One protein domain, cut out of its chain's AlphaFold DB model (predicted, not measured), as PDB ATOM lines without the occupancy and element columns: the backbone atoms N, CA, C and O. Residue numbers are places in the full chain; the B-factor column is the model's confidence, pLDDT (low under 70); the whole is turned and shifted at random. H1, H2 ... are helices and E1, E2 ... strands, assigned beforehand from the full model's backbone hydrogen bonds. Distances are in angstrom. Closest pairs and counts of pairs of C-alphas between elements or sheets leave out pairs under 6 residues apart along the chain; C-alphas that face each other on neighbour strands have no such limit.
ATOM      1  N   LYS A  22     226.823 257.025 217.237       46.44
ATOM      2  CA  LYS A  22     227.925 257.916 217.636       46.44
ATOM      3  C   LYS A  22     227.878 259.167 216.757       46.44
ATOM      4  O   LYS A  22     227.402 259.104 215.629       46.44
ATOM      5  N   ALA A  23     228.437 260.284 217.229       51.88
ATOM      6  CA  ALA A  23     228.515 261.521 216.441       51.88
ATOM      7  C   ALA A  23     229.096 261.271 215.037       51.88
ATOM      8  O   ALA A  23     228.467 261.628 214.054       51.88
ATOM      9  N   ARG A  24     230.194 260.510 214.936       50.56
ATOM     10  CA  ARG A  24     230.805 260.091 213.658       50.56
ATOM     11  C   ARG A  24     229.886 259.299 212.713       50.56
ATOM     12  O   ARG A  24     230.197 259.190 211.537       50.56
ATOM     13  N   ASP A  25     228.817 258.697 213.233       48.94
ATOM     14  CA  ASP A  25     227.849 257.921 212.454       48.94
ATOM     15  C   ASP A  25     226.681 258.828 211.986       48.94
ATOM     16  O   ASP A  25     226.086 258.568 210.945       48.94
ATOM     17  N   ILE A  26     226.383 259.920 212.716       55.69
ATOM     18  CA  ILE A  26     225.368 260.938 212.360       55.69
ATOM     19  C   ILE A  26     225.951 262.059 211.497       55.69
ATOM     20  O   ILE A  26     225.283 262.543 210.593       55.69
ATOM     21  N   GLU A  27     227.180 262.500 211.755       61.31
ATOM     22  CA  GLU A  27     227.818 263.600 211.026       61.31
ATOM     23  C   GLU A  27     227.801 263.385 209.503       61.31
ATOM     24  O   GLU A  27     227.400 264.316 208.800       61.31
ATOM     25  N   PRO A  28     228.105 262.180 208.968       60.62
ATOM     26  CA  PRO A  28     227.937 261.893 207.551       60.62
ATOM     27  C   PRO A  28     226.489 262.052 207.094       60.62
ATOM     28  O   PRO A  28     226.262 262.590 206.016       60.62
ATOM     29  N   LEU A  29     225.506 261.647 207.903       57.31
ATOM     30  CA  LEU A  29     224.089 261.833 207.590       57.31
ATOM     31  C   LEU A  29     223.724 263.312 207.551       57.31
ATOM     32  O   LEU A  29     223.032 263.689 206.630       57.31
ATOM     33  N   CYS A  30     224.243 264.161 208.443       55.88
ATOM     34  CA  CYS A  30     224.050 265.616 208.370       55.88
ATOM     35  C   CYS A  30     224.748 266.268 207.163       55.88
ATOM     36  O   CYS A  30     224.363 267.360 206.758       55.88
ATOM     37  N   THR A  31     225.784 265.635 206.599       55.44
ATOM     38  CA  THR A  31     226.421 266.077 205.340       55.44
ATOM     39  C   THR A  31     225.783 265.478 204.092       55.44
ATOM     40  O   THR A  31     225.929 266.013 202.995       55.44
ATOM     41  N   THR A  32     225.098 264.348 204.247       53.69
ATOM     42  CA  THR A  32     224.269 263.764 203.205       53.69
ATOM     43  C   THR A  32     222.993 264.586 203.209       53.69
ATOM     44  O   THR A  32     222.446 264.858 204.267       53.69
ATOM     45  N   ASP A  33     222.508 265.029 202.061       56.19
ATOM     46  CA  ASP A  33     221.278 265.824 201.988       56.19
ATOM     47  C   ASP A  33     220.071 264.892 202.276       56.19
ATOM     48  O   ASP A  33     219.293 264.544 201.400       56.19
ATOM     49  N   PHE A  34     219.950 264.356 203.497       61.03
ATOM     50  CA  PHE A  34     218.994 263.294 203.845       61.03
ATOM     51  C   PHE A  34     217.555 263.812 203.875       61.03
ATOM     52  O   PHE A  34     216.616 263.072 203.588       61.03
ATOM     53  N   GLN A  43     207.993 271.109 196.743       66.94
ATOM     54  CA  GLN A  43     207.135 272.262 196.411       66.94
ATOM     55  C   GLN A  43     207.146 273.328 197.517       66.94
ATOM     56  O   GLN A  43     206.953 274.511 197.245       66.94
ATOM     57  N   HIS A  44     207.414 272.903 198.751       68.94
ATOM     58  CA  HIS A  44     207.585 273.742 199.932       68.94
ATOM     59  C   HIS A  44     208.798 273.252 200.724       68.94
ATOM     60  O   HIS A  44     209.094 272.056 200.649       68.94
ATOM     61  N   PRO A  45     209.481 274.122 201.487       74.12
ATOM     62  CA  PRO A  45     210.573 273.705 202.356       74.12
ATOM     63  C   PRO A  45     210.172 272.500 203.224       74.12
ATOM     64  O   PRO A  45     209.075 272.492 203.793       74.12
ATOM     65  N   PRO A  46     211.009 271.456 203.318       78.19
ATOM     66  CA  PRO A  46     210.760 270.346 204.221       78.19
ATOM     67  C   PRO A  46     210.649 270.846 205.663       78.19
ATOM     68  O   PRO A  46     211.454 271.659 206.120       78.19
ATOM     69  N   VAL A  47     209.652 270.325 206.377       82.12
ATOM     70  CA  VAL A  47     209.397 270.670 207.776       82.12
ATOM     71  C   VAL A  47     210.087 269.664 208.689       82.12
ATOM     72  O   VAL A  47     209.903 268.453 208.535       82.12
ATOM     73  N   VAL A  48     210.858 270.164 209.651       83.44
ATOM     74  CA  VAL A  48     211.542 269.353 210.661       83.44
ATOM     75  C   VAL A  48     211.058 269.758 212.046       83.44
ATOM     76  O   VAL A  48     211.248 270.892 212.481       83.44
ATOM     77  N   GLY A  49     210.446 268.806 212.746       84.69
ATOM     78  CA  GLY A  49     210.104 268.941 214.154       84.69
ATOM     79  C   GLY A  49     211.368 269.020 215.001       84.69
ATOM     80  O   GLY A  49     212.272 268.205 214.828       84.69
ATOM     81  N   LEU A  50     211.429 269.982 215.908       88.25
ATOM     82  CA  LEU A  50     212.566 270.254 216.766       88.25
ATOM     83  C   LEU A  50     212.098 270.339 218.216       88.25
ATOM     84  O   LEU A  50     211.247 271.156 218.562       88.25
ATOM     85  N   ASP A  51     212.692 269.519 219.076       87.50
ATOM     86  CA  ASP A  51     212.478 269.593 220.518       87.50
ATOM     87  C   ASP A  51     213.798 269.419 221.277       87.50
ATOM     88  O   ASP A  51     214.730 268.778 220.796       87.50
ATOM     89  N   VAL A  52     213.887 270.004 222.469       87.81
ATOM     90  CA  VAL A  52     215.036 269.854 223.357       87.81
ATOM     91  C   VAL A  52     214.567 269.467 224.746       87.81
ATOM     92  O   VAL A  52     213.751 270.146 225.365       87.81
ATOM     93  N   LEU A  53     215.143 268.384 225.258       85.50
ATOM     94  CA  LEU A  53     214.850 267.854 226.582       85.50
ATOM     95  C   LEU A  53     216.138 267.718 227.386       85.50
ATOM     96  O   LEU A  53     217.185 267.341 226.860       85.50
ATOM     97  N   ARG A  54     216.069 267.974 228.692       86.81
ATOM     98  CA  ARG A  54     217.165 267.635 229.605       86.81
ATOM     99  C   ARG A  54     217.208 266.116 229.792       86.81
ATOM    100  O   ARG A  54     216.168 265.464 229.883       86.81
ATOM    101  N   HIS A  55     218.400 265.533 229.843       84.06
ATOM    102  CA  HIS A  55     218.545 264.100 230.069       84.06
ATOM    103  C   HIS A  55     218.066 263.750 231.491       84.06
ATOM    104  O   HIS A  55     218.517 264.369 232.457       84.06
ATOM    105  N   PRO A  56     217.208 262.728 231.665       79.44
ATOM    106  CA  PRO A  56     216.509 262.482 232.934       79.44
ATOM    107  C   PRO A  56     217.438 262.093 234.088       79.44
ATOM    108  O   PRO A  56     217.071 262.214 235.250       79.44
ATOM    109  N   ARG A  57     218.644 261.605 233.774       82.94
ATOM    110  CA  ARG A  57     219.637 261.150 234.761       82.94
ATOM    111  C   ARG A  57     220.896 262.013 234.826       82.94
ATOM    112  O   ARG A  57     221.768 261.730 235.635       82.94
ATOM    113  N   ASP A  58     221.030 263.007 233.947       82.38
ATOM    114  CA  ASP A  58     222.227 263.855 233.906       82.38
ATOM    115  C   ASP A  58     221.841 265.283 233.501       82.38
ATOM    116  O   ASP A  58     221.565 265.529 232.325       82.38
ATOM    117  N   PRO A  59     221.811 266.236 234.446       85.12
ATOM    118  CA  PRO A  59     221.381 267.597 234.158       85.12
ATOM    119  C   PRO A  59     222.353 268.362 233.254       85.12
ATOM    120  O   PRO A  59     221.964 269.374 232.676       85.12
ATOM    121  N   ASN A  60     223.590 267.878 233.089       87.38
ATOM    122  CA  ASN A  60     224.585 268.496 232.212       87.38
ATOM    123  C   ASN A  60     224.424 268.070 230.751       87.38
ATOM    124  O   ASN A  60     225.231 268.449 229.900       87.38
ATOM    125  N   ILE A  61     223.418 267.250 230.454       84.19
ATOM    126  CA  ILE A  61     223.203 266.678 229.136       84.19
ATOM    127  C   ILE A  61     221.817 267.051 228.645       84.19
ATOM    128  O   ILE A  61     220.821 266.892 229.349       84.19
ATOM    129  N   ALA A  62     221.767 267.506 227.402       85.88
ATOM    130  CA  ALA A  62     220.539 267.751 226.680       85.88
ATOM    131  C   ALA A  62     220.419 266.792 225.491       85.88
ATOM    132  O   ALA A  62     221.402 266.256 224.964       85.88
ATOM    133  N   LEU A  63     219.171 266.543 225.120       85.25
ATOM    134  CA  LEU A  63     218.744 265.719 224.008       85.25
ATOM    135  C   LEU A  63     218.056 266.644 223.013       85.25
ATOM    136  O   LEU A  63     217.050 267.254 223.354       85.25
ATOM    137  N   LEU A  64     218.605 266.750 221.809       85.00
ATOM    138  CA  LEU A  64     217.979 267.414 220.673       85.00
ATOM    139  C   LEU A  64     217.240 266.349 219.868       85.00
ATOM    140  O   LEU A  64     217.854 265.397 219.388       85.00
ATOM    141  N   LEU A  65     215.932 266.503 219.741       86.44
ATOM    142  CA  LEU A  65     215.063 265.639 218.965       86.44
ATOM    143  C   LEU A  65     214.767 266.341 217.644       86.44
ATOM    144  O   LEU A  65     214.281 267.470 217.635       86.44
ATOM    145  N   LEU A  66     215.068 265.669 216.537       82.06
ATOM    146  CA  LEU A  66     214.794 266.133 215.183       82.06
ATOM    147  C   LEU A  66     213.885 265.121 214.503       82.06
ATOM    148  O   LEU A  66     214.330 264.021 214.194       82.06
ATOM    149  N   CYS A  67     212.627 265.471 214.272       77.19
ATOM    150  CA  CYS A  67     211.647 264.605 213.630       77.19
ATOM    151  C   CYS A  67     211.379 265.057 212.196       77.19
ATOM    152  O   CYS A  67     211.075 266.217 211.940       77.19
ATOM    153  N   PHE A  68     211.465 264.132 211.252       74.81
ATOM    154  CA  PHE A  68     211.279 264.376 209.828       74.81
ATOM    155  C   PHE A  68     210.492 263.209 209.240       74.81
ATOM    156  O   PHE A  68     210.985 262.090 209.259       74.81
ATOM    157  N   GLY A  69     209.282 263.462 208.727       66.19
ATOM    158  CA  GLY A  69     208.426 262.543 207.951       66.19
ATOM    159  C   GLY A  69     208.361 261.070 208.394       66.19
ATOM    160  O   GLY A  69     207.348 260.613 208.907       66.19
ATOM    161  N   THR A  70     209.425 260.314 208.128       64.69
ATOM    162  CA  THR A  70     209.568 258.874 208.358       64.69
ATOM    163  C   THR A  70     210.299 258.490 209.652       64.69
ATOM    164  O   THR A  70     210.427 257.299 209.924       64.69
ATOM    165  N   GLY A  71     210.820 259.435 210.441       66.00
ATOM    166  CA  GLY A  71     211.525 259.099 211.680       66.00
ATOM    167  C   GLY A  71     212.003 260.297 212.492       66.00
ATOM    168  O   GLY A  71     211.787 261.450 212.123       66.00
ATOM    169  N   CYS A  72     212.667 260.008 213.611       75.81
ATOM    170  CA  CYS A  72     213.285 261.020 214.459       75.81
ATOM    171  C   CYS A  72     214.732 260.644 214.792       75.81
ATOM    172  O   CYS A  72     215.042 259.482 215.051       75.81
ATOM    173  N   ALA A  73     215.610 261.641 214.828       73.44
ATOM    174  CA  ALA A  73     216.958 261.539 215.363       73.44
ATOM    175  C   ALA A  73     216.995 262.146 216.770       73.44
ATOM    176  O   ALA A  73     216.467 263.232 216.993       73.44
ATOM    177  N   ILE A  74     217.644 261.456 217.709       80.25
ATOM    178  CA  ILE A  74     217.891 261.965 219.061       80.25
ATOM    179  C   ILE A  74     219.395 262.157 219.220       80.25
ATOM    180  O   ILE A  74     220.166 261.197 219.201       80.25
ATOM    181  N   ILE A  75     219.811 263.406 219.381       78.50
ATOM    182  CA  ILE A  75     221.210 263.806 219.476       78.50
ATOM    183  C   ILE A  75     221.503 264.219 220.914       78.50
ATOM    184  O   ILE A  75     220.888 265.132 221.456       78.50
ATOM    185  N   ARG A  76     222.480 263.556 221.534       82.19
ATOM    186  CA  ARG A  76     222.928 263.846 222.899       82.19
ATOM    187  C   ARG A  76     224.107 264.818 222.881       82.19
ATOM    188  O   ARG A  76     225.109 264.538 222.229       82.19
ATOM    189  N   PHE A  77     224.030 265.904 223.646       81.06
ATOM    190  CA  PHE A  77     225.109 266.890 223.774       81.06
ATOM    191  C   PHE A  77     225.222 267.428 225.207       81.06
ATOM    192  O   PHE A  77     224.300 267.301 226.009       81.06
ATOM    193  N   GLN A  78     226.382 267.996 225.545       84.75
ATOM    194  CA  GLN A  78     226.582 268.669 226.830       84.75
ATOM    195  C   GLN A  78     225.973 270.072 226.794       84.75
ATOM    196  O   GLN A  78     226.239 270.841 225.870       84.75
ATOM    197  N   VAL A  79     225.201 270.416 227.821       85.19
ATOM    198  CA  VAL A  79     224.605 271.749 227.974       85.19
ATOM    199  C   VAL A  79     225.718 272.800 228.034       85.19
ATOM    200  O   VAL A  79     226.754 272.601 228.670       85.19
ATOM    201  N   GLY A  80     225.534 273.912 227.320       83.25
ATOM    202  CA  GLY A  80     226.503 275.011 227.254       83.25
ATOM    203  C   GLY A  80     227.754 274.744 226.405       83.25
ATOM    204  O   GLY A  80     228.532 275.670 226.173       83.25
ATOM    205  N   LYS A  81     227.964 273.520 225.902       83.44
ATOM    206  CA  LYS A  81     229.012 273.237 224.913       83.44
ATOM    207  C   LYS A  81     228.518 273.541 223.502       83.44
ATOM    208  O   LYS A  81     227.333 273.439 223.198       83.44
ATOM    209  N   GLN A  82     229.453 273.910 222.632       80.69
ATOM    210  CA  GLN A  82     229.160 274.120 221.220       80.69
ATOM    211  C   GLN A  82     228.758 272.792 220.562       80.69
ATOM    212  O   GLN A  82     229.392 271.761 220.793       80.69
ATOM    213  N   LEU A  83     227.708 272.828 219.739       81.56
ATOM    214  CA  LEU A  83     227.303 271.684 218.928       81.56
ATOM    215  C   LEU A  83     228.342 271.409 217.827       81.56
ATOM    216  O   LEU A  83     228.979 272.346 217.342       81.56
ATOM    217  N   PRO A  84     228.487 270.151 217.378       78.19
ATOM    218  CA  PRO A  84     229.304 269.829 216.214       78.19
ATOM    219  C   PRO A  84     228.904 270.647 214.976       78.19
ATOM    220  O   PRO A  84     227.718 270.826 214.695       78.19
ATOM    221  N   ASN A  85     229.896 271.095 214.200       78.00
ATOM    222  CA  ASN A  85     229.686 271.932 213.011       78.00
ATOM    223  C   ASN A  85     228.654 271.379 212.005       78.00
ATOM    224  O   ASN A  85     227.876 272.178 211.490       78.00
ATOM    225  N   PRO A  86     228.590 270.064 211.709       75.94
ATOM    226  CA  PRO A  86     227.569 269.530 210.804       75.94
ATOM    227  C   PRO A  86     226.138 269.727 211.320       75.94
ATOM    228  O   PRO A  86     225.241 270.032 210.542       75.94
ATOM    229  N   ILE A  87     225.935 269.620 212.636       77.50
ATOM    230  CA  ILE A  87     224.629 269.832 213.272       77.50
ATOM    231  C   ILE A  87     224.273 271.319 213.257       77.50
ATOM    232  O   ILE A  87     223.139 271.666 212.953       77.50
ATOM    233  N   LEU A  88     225.242 272.204 213.520       83.19
ATOM    234  CA  LEU A  88     225.038 273.652 213.402       83.19
ATOM    235  C   LEU A  88     224.610 274.045 211.986       83.19
ATOM    236  O   LEU A  88     223.611 274.735 211.831       83.19
ATOM    237  N   LYS A  89     225.320 273.551 210.964       82.38
ATOM    238  CA  LYS A  89     224.976 273.809 209.558       82.38
ATOM    239  C   LYS A  89     223.574 273.325 209.213       82.38
ATOM    240  O   LYS A  89     222.853 274.047 208.545       82.38
ATOM    241  N   PHE A  90     223.193 272.139 209.685       83.88
ATOM    242  CA  PHE A  90     221.851 271.606 209.475       83.88
ATOM    243  C   PHE A  90     220.770 272.498 210.105       83.88
ATOM    244  O   PHE A  90     219.785 272.822 209.458       83.88
ATOM    245  N   LEU A  91     220.971 272.927 211.354       84.94
ATOM    246  CA  LEU A  91     220.023 273.776 212.088       84.94
ATOM    247  C   LEU A  91     219.916 275.204 211.538       84.94
ATOM    248  O   LEU A  91     218.957 275.901 211.849       84.94
ATOM    249  N   GLN A  92     220.908 275.638 210.762       87.62
ATOM    250  CA  GLN A  92     220.966 276.950 210.115       87.62
ATOM    251  C   GLN A  92     220.647 276.876 208.614       87.62
ATOM    252  O   GLN A  92     220.809 277.868 207.906       87.62
ATOM    253  N   ASP A  93     220.239 275.712 208.103       84.81
ATOM    254  CA  ASP A  93     219.921 275.541 206.690       84.81
ATOM    255  C   ASP A  93     218.565 276.187 206.373       84.81
ATOM    256  O   ASP A  93     217.510 275.641 206.690       84.81
ATOM    257  N   GLU A  94     218.596 277.348 205.717       84.50
ATOM    258  CA  GLU A  94     217.408 278.125 205.331       84.50
ATOM    259  C   GLU A  94     216.475 277.377 204.363       84.50
ATOM    260  O   GLU A  94     215.328 277.775 204.159       84.50
ATOM    261  N   ARG A  95     216.936 276.268 203.768       81.38
ATOM    262  CA  ARG A  95     216.090 275.393 202.951       81.38
ATOM    263  C   ARG A  95     215.117 274.570 203.802       81.38
ATOM    264  O   ARG A  95     214.230 273.944 203.226       81.38
ATOM    265  N   ILE A  96     215.293 274.511 205.125       83.62
ATOM    266  CA  ILE A  96     214.502 273.701 206.062       83.62
ATOM    267  C   ILE A  96     213.630 274.615 206.927       83.62
ATOM    268  O   ILE A  96     214.099 275.595 207.497       83.62
ATOM    269  N   SER A  97     212.356 274.259 207.089       84.25
ATOM    270  CA  SER A  97     211.472 274.912 208.055       84.25
ATOM    271  C   SER A  97     211.460 274.130 209.363       84.25
ATOM    272  O   SER A  97     210.895 273.040 209.445       84.25
ATOM    273  N   PHE A  98     212.083 274.678 210.402       86.38
ATOM    274  CA  PHE A  98     212.044 274.076 211.731       86.38
ATOM    275  C   PHE A  98     210.754 274.442 212.458       86.38
ATOM    276  O   PHE A  98     210.316 275.586 212.422       86.38
ATOM    277  N   VAL A  99     210.160 273.471 213.147       85.06
ATOM    278  CA  VAL A  99     208.986 273.684 213.994       85.06
ATOM    279  C   VAL A  99     209.227 273.075 215.364       85.06
ATOM    280  O   VAL A  99     209.525 271.893 215.481       85.06
ATOM    281  N   GLY A 100     209.117 273.874 216.413       83.94
ATOM    282  CA  GLY A 100     209.279 273.461 217.795       83.94
ATOM    283  C   GLY A 100     208.132 273.940 218.667       83.94
ATOM    284  O   GLY A 100     207.146 274.501 218.197       83.94
ATOM    285  N   PHE A 101     208.247 273.678 219.958       80.19
ATOM    286  CA  PHE A 101     207.226 274.048 220.926       80.19
ATOM    287  C   PHE A 101     207.859 274.342 222.276       80.19
ATOM    288  O   PHE A 101     208.716 273.580 222.742       80.19
ATOM    289  N   GLY A 102     207.396 275.403 222.923       76.25
ATOM    290  CA  GLY A 102     207.924 275.836 224.207       76.25
ATOM    291  C   GLY A 102     209.405 276.202 224.099       76.25
ATOM    292  O   GLY A 102     210.239 275.743 224.882       76.25
ATOM    293  N   ILE A 103     209.761 276.923 223.034       78.62
ATOM    294  CA  ILE A 103     211.136 277.378 222.797       78.62
ATOM    295  C   ILE A 103     211.610 278.363 223.877       78.62
ATOM    296  O   ILE A 103     212.752 278.217 224.331       78.62
ATOM    297  N   PRO A 104     210.792 279.336 224.334       75.81
ATOM    298  CA  PRO A 104     211.187 280.259 225.397       75.81
ATOM    299  C   PRO A 104     211.618 279.558 226.689       75.81
ATOM    300  O   PRO A 104     212.594 279.972 227.313       75.81
ATOM    301  N   GLU A 105     210.950 278.464 227.054       80.62
ATOM    302  CA  GLU A 105     211.207 277.689 228.271       80.62
ATOM    303  C   GLU A 105     212.490 276.851 228.193       80.62
ATOM    304  O   GLU A 105     212.934 276.319 229.207       80.62
ATOM    305  N   LYS A 106     213.090 276.719 227.003       83.25
ATOM    306  CA  LYS A 106     214.248 275.844 226.738       83.25
ATOM    307  C   LYS A 106     215.523 276.615 226.393       83.25
ATOM    308  O   LYS A 106     216.530 276.004 226.022       83.25
ATOM    309  N   LYS A 107     215.514 277.948 226.499       83.12
ATOM    310  CA  LYS A 107     216.656 278.814 226.141       83.12
ATOM    311  C   LYS A 107     217.912 278.570 226.984       83.12
ATOM    312  O   LYS A 107     219.018 278.836 226.519       83.12
ATOM    313  N   ASP A 108     217.760 278.059 228.204       84.38
ATOM    314  CA  ASP A 108     218.875 277.647 229.065       84.38
ATOM    315  C   ASP A 108     219.519 276.328 228.600       84.38
ATOM    316  O   ASP A 108     220.704 276.091 228.845       84.38
ATOM    317  N   LEU A 109     218.759 275.478 227.906       83.69
ATOM    318  CA  LEU A 109     219.207 274.174 227.415       83.69
ATOM    319  C   LEU A 109     219.840 274.248 226.028       83.69
ATOM    320  O   LEU A 109     220.724 273.446 225.711       83.69
ATOM    321  N   PHE A 110     219.377 275.175 225.187       86.56
ATOM    322  CA  PHE A 110     219.746 275.215 223.779       86.56
ATOM    323  C   PHE A 110     219.826 276.641 223.229       86.56
ATOM    324  O   PHE A 110     218.961 277.471 223.517       86.56
ATOM    325  N   PRO A 111     220.837 276.952 222.400       86.00
ATOM    326  CA  PRO A 111     221.085 278.313 221.948       86.00
ATOM    327  C   PRO A 111     220.217 278.697 220.733       86.00
ATOM    328  O   PRO A 111     220.758 279.088 219.701       86.00
ATOM    329  N   PHE A 112     218.888 278.612 220.851       85.81
ATOM    330  CA  PHE A 112     217.932 278.917 219.770       85.81
ATOM    331  C   PHE A 112     218.195 280.274 219.101       85.81
ATOM    332  O   PHE A 112     218.335 280.348 217.882       85.81
ATOM    333  N   ASP A 113     218.373 281.326 219.906       82.69
ATOM    334  CA  ASP A 113     218.591 282.691 219.412       82.69
ATOM    335  C   ASP A 113     219.891 282.807 218.584       82.69
ATOM    336  O   ASP A 113     219.935 283.524 217.588       82.69
ATOM    337  N   LYS A 114     220.947 282.053 218.939       83.31
ATOM    338  CA  LYS A 114     222.217 282.032 218.179       83.31
ATOM    339  C   LYS A 114     222.113 281.239 216.876       83.31
ATOM    340  O   LYS A 114     222.941 281.421 215.988       83.31
ATOM    341  N   LEU A 115     221.134 280.345 216.785       83.31
ATOM    342  CA  LEU A 115     220.845 279.555 215.592       83.31
ATOM    343  C   LEU A 115     219.871 280.269 214.649       83.31
ATOM    344  O   LEU A 115     219.577 279.736 213.588       83.31
ATOM    345  N   GLY A 116     219.379 281.459 215.017       81.50
ATOM    346  CA  GLY A 116     218.364 282.175 214.244       81.50
ATOM    347  C   GLY A 116     216.963 281.566 214.359       81.50
ATOM    348  O   GLY A 116     216.066 281.992 213.644       81.50
ATOM    349  N   LEU A 117     216.754 280.608 215.269       81.69
ATOM    350  CA  LEU A 117     215.472 279.938 215.488       81.69
ATOM    351  C   LEU A 117     214.597 280.789 216.416       81.69
ATOM    352  O   LEU A 117     214.536 280.554 217.625       81.69
ATOM    353  N   LYS A 118     213.955 281.819 215.863       77.38
ATOM    354  CA  LYS A 118     213.108 282.733 216.638       77.38
ATOM    355  C   LYS A 118     211.767 282.086 216.960       77.38
ATOM    356  O   LYS A 118     211.107 281.550 216.076       77.38
TER     357      LYS A 118
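Overview. This is residues 22 to 34 and 43 to 118 of the 147 residues of an uncharacterized protein of Camellia sinensis (UniProt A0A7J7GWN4). A twisted wall of four strands, in which E1, E2 and E3 make two long hairpins and the short E4 is added beside E1, with two short helices, H2 and H1, that touch each other and only graze the wall. A third, very short helix, H3, lies off the sheet near one end of H2. The printed part has 89 residues with three named helices and four named strands, in the order H1 E1 E2 E3 H2 E4 H3. The sheet's order is E3 E2 E1 E4, mixed, and the class is mixed, helices and strands. The whole is compact, with a radius of gyration of the C-alphas of 12.7 A, and spans 40 by 29 by 23 A.

Arrangement. E1, residues 47 to 55, E2, residues 58 to 68, and E3, residues 71 to 78, form a meander, each strand the antiparallel neighbour of the one before; E1 and E2 are a hairpin, and E2 and E3 are another. Between E1 and E2, N 53 and O 63 are 2.9 A apart, within hydrogen-bond range; between E2 and E3, N 64 and O 75 are 2.8 A apart. E2 bends by 66 degrees at residue 61. E4, residues 97 to 100, is an edge strand parallel to E1 at 36 degrees, with N 50 and O 99 at 2.7 A. H2, residues 85 to 91, only grazes the sheet, with its residues 87 to 91. E3, H2 and E4 make a split strand-helix-strand unit, two strands running the same way with E2 and E1 between them in the sheet; its crossover is right-handed. H1, residues 23 to 31, is only just on the sheet, with 5 pairs of C-alphas within 10 A, and only grazes it with residues 23 to 26. H1 touches H2 at a steep tilt of 53 degrees, the same way; the closest C-alphas, of Cys 30 and Pro 86, are 5.8 A apart. H3, residues 112 to 115, is not on the sheet; it is close to but not clearly touching H2, the closest C-alphas being those of Leu 91 and Leu 115, 6.8 A apart. Every O i to N i+4 pair is within hydrogen-bond range in H2, 3 of 5 are in H1, and H3 is too short for such a pair.

Along the chain. E1 runs 25.0 A from C-alpha 47 at (209.397, 270.670, 207.776), E2 26.5 A and E3 23.4 A. E4 is 10.1 A long. H1 begins at C-alpha 23, (228.515, 261.521, 216.441), and is 12.2 A long; H2 is 9.9 A. H3 ends at C-alpha 115, (220.845, 279.555, 215.592).

Size, cuts and confidence. The two C-alphas farthest apart, of Gln 43 and Arg 57, are 41.8 A apart. Residues 35 to 42 are not printed, and C-alphas 34 and 43 are 16.6 A apart across that cut. The link from E4 to H3 is long, with 11 residues. The mean pLDDT of the printed part is 77.5; residues 22 to 34, 43 to 44 and 69 to 71 are under 70.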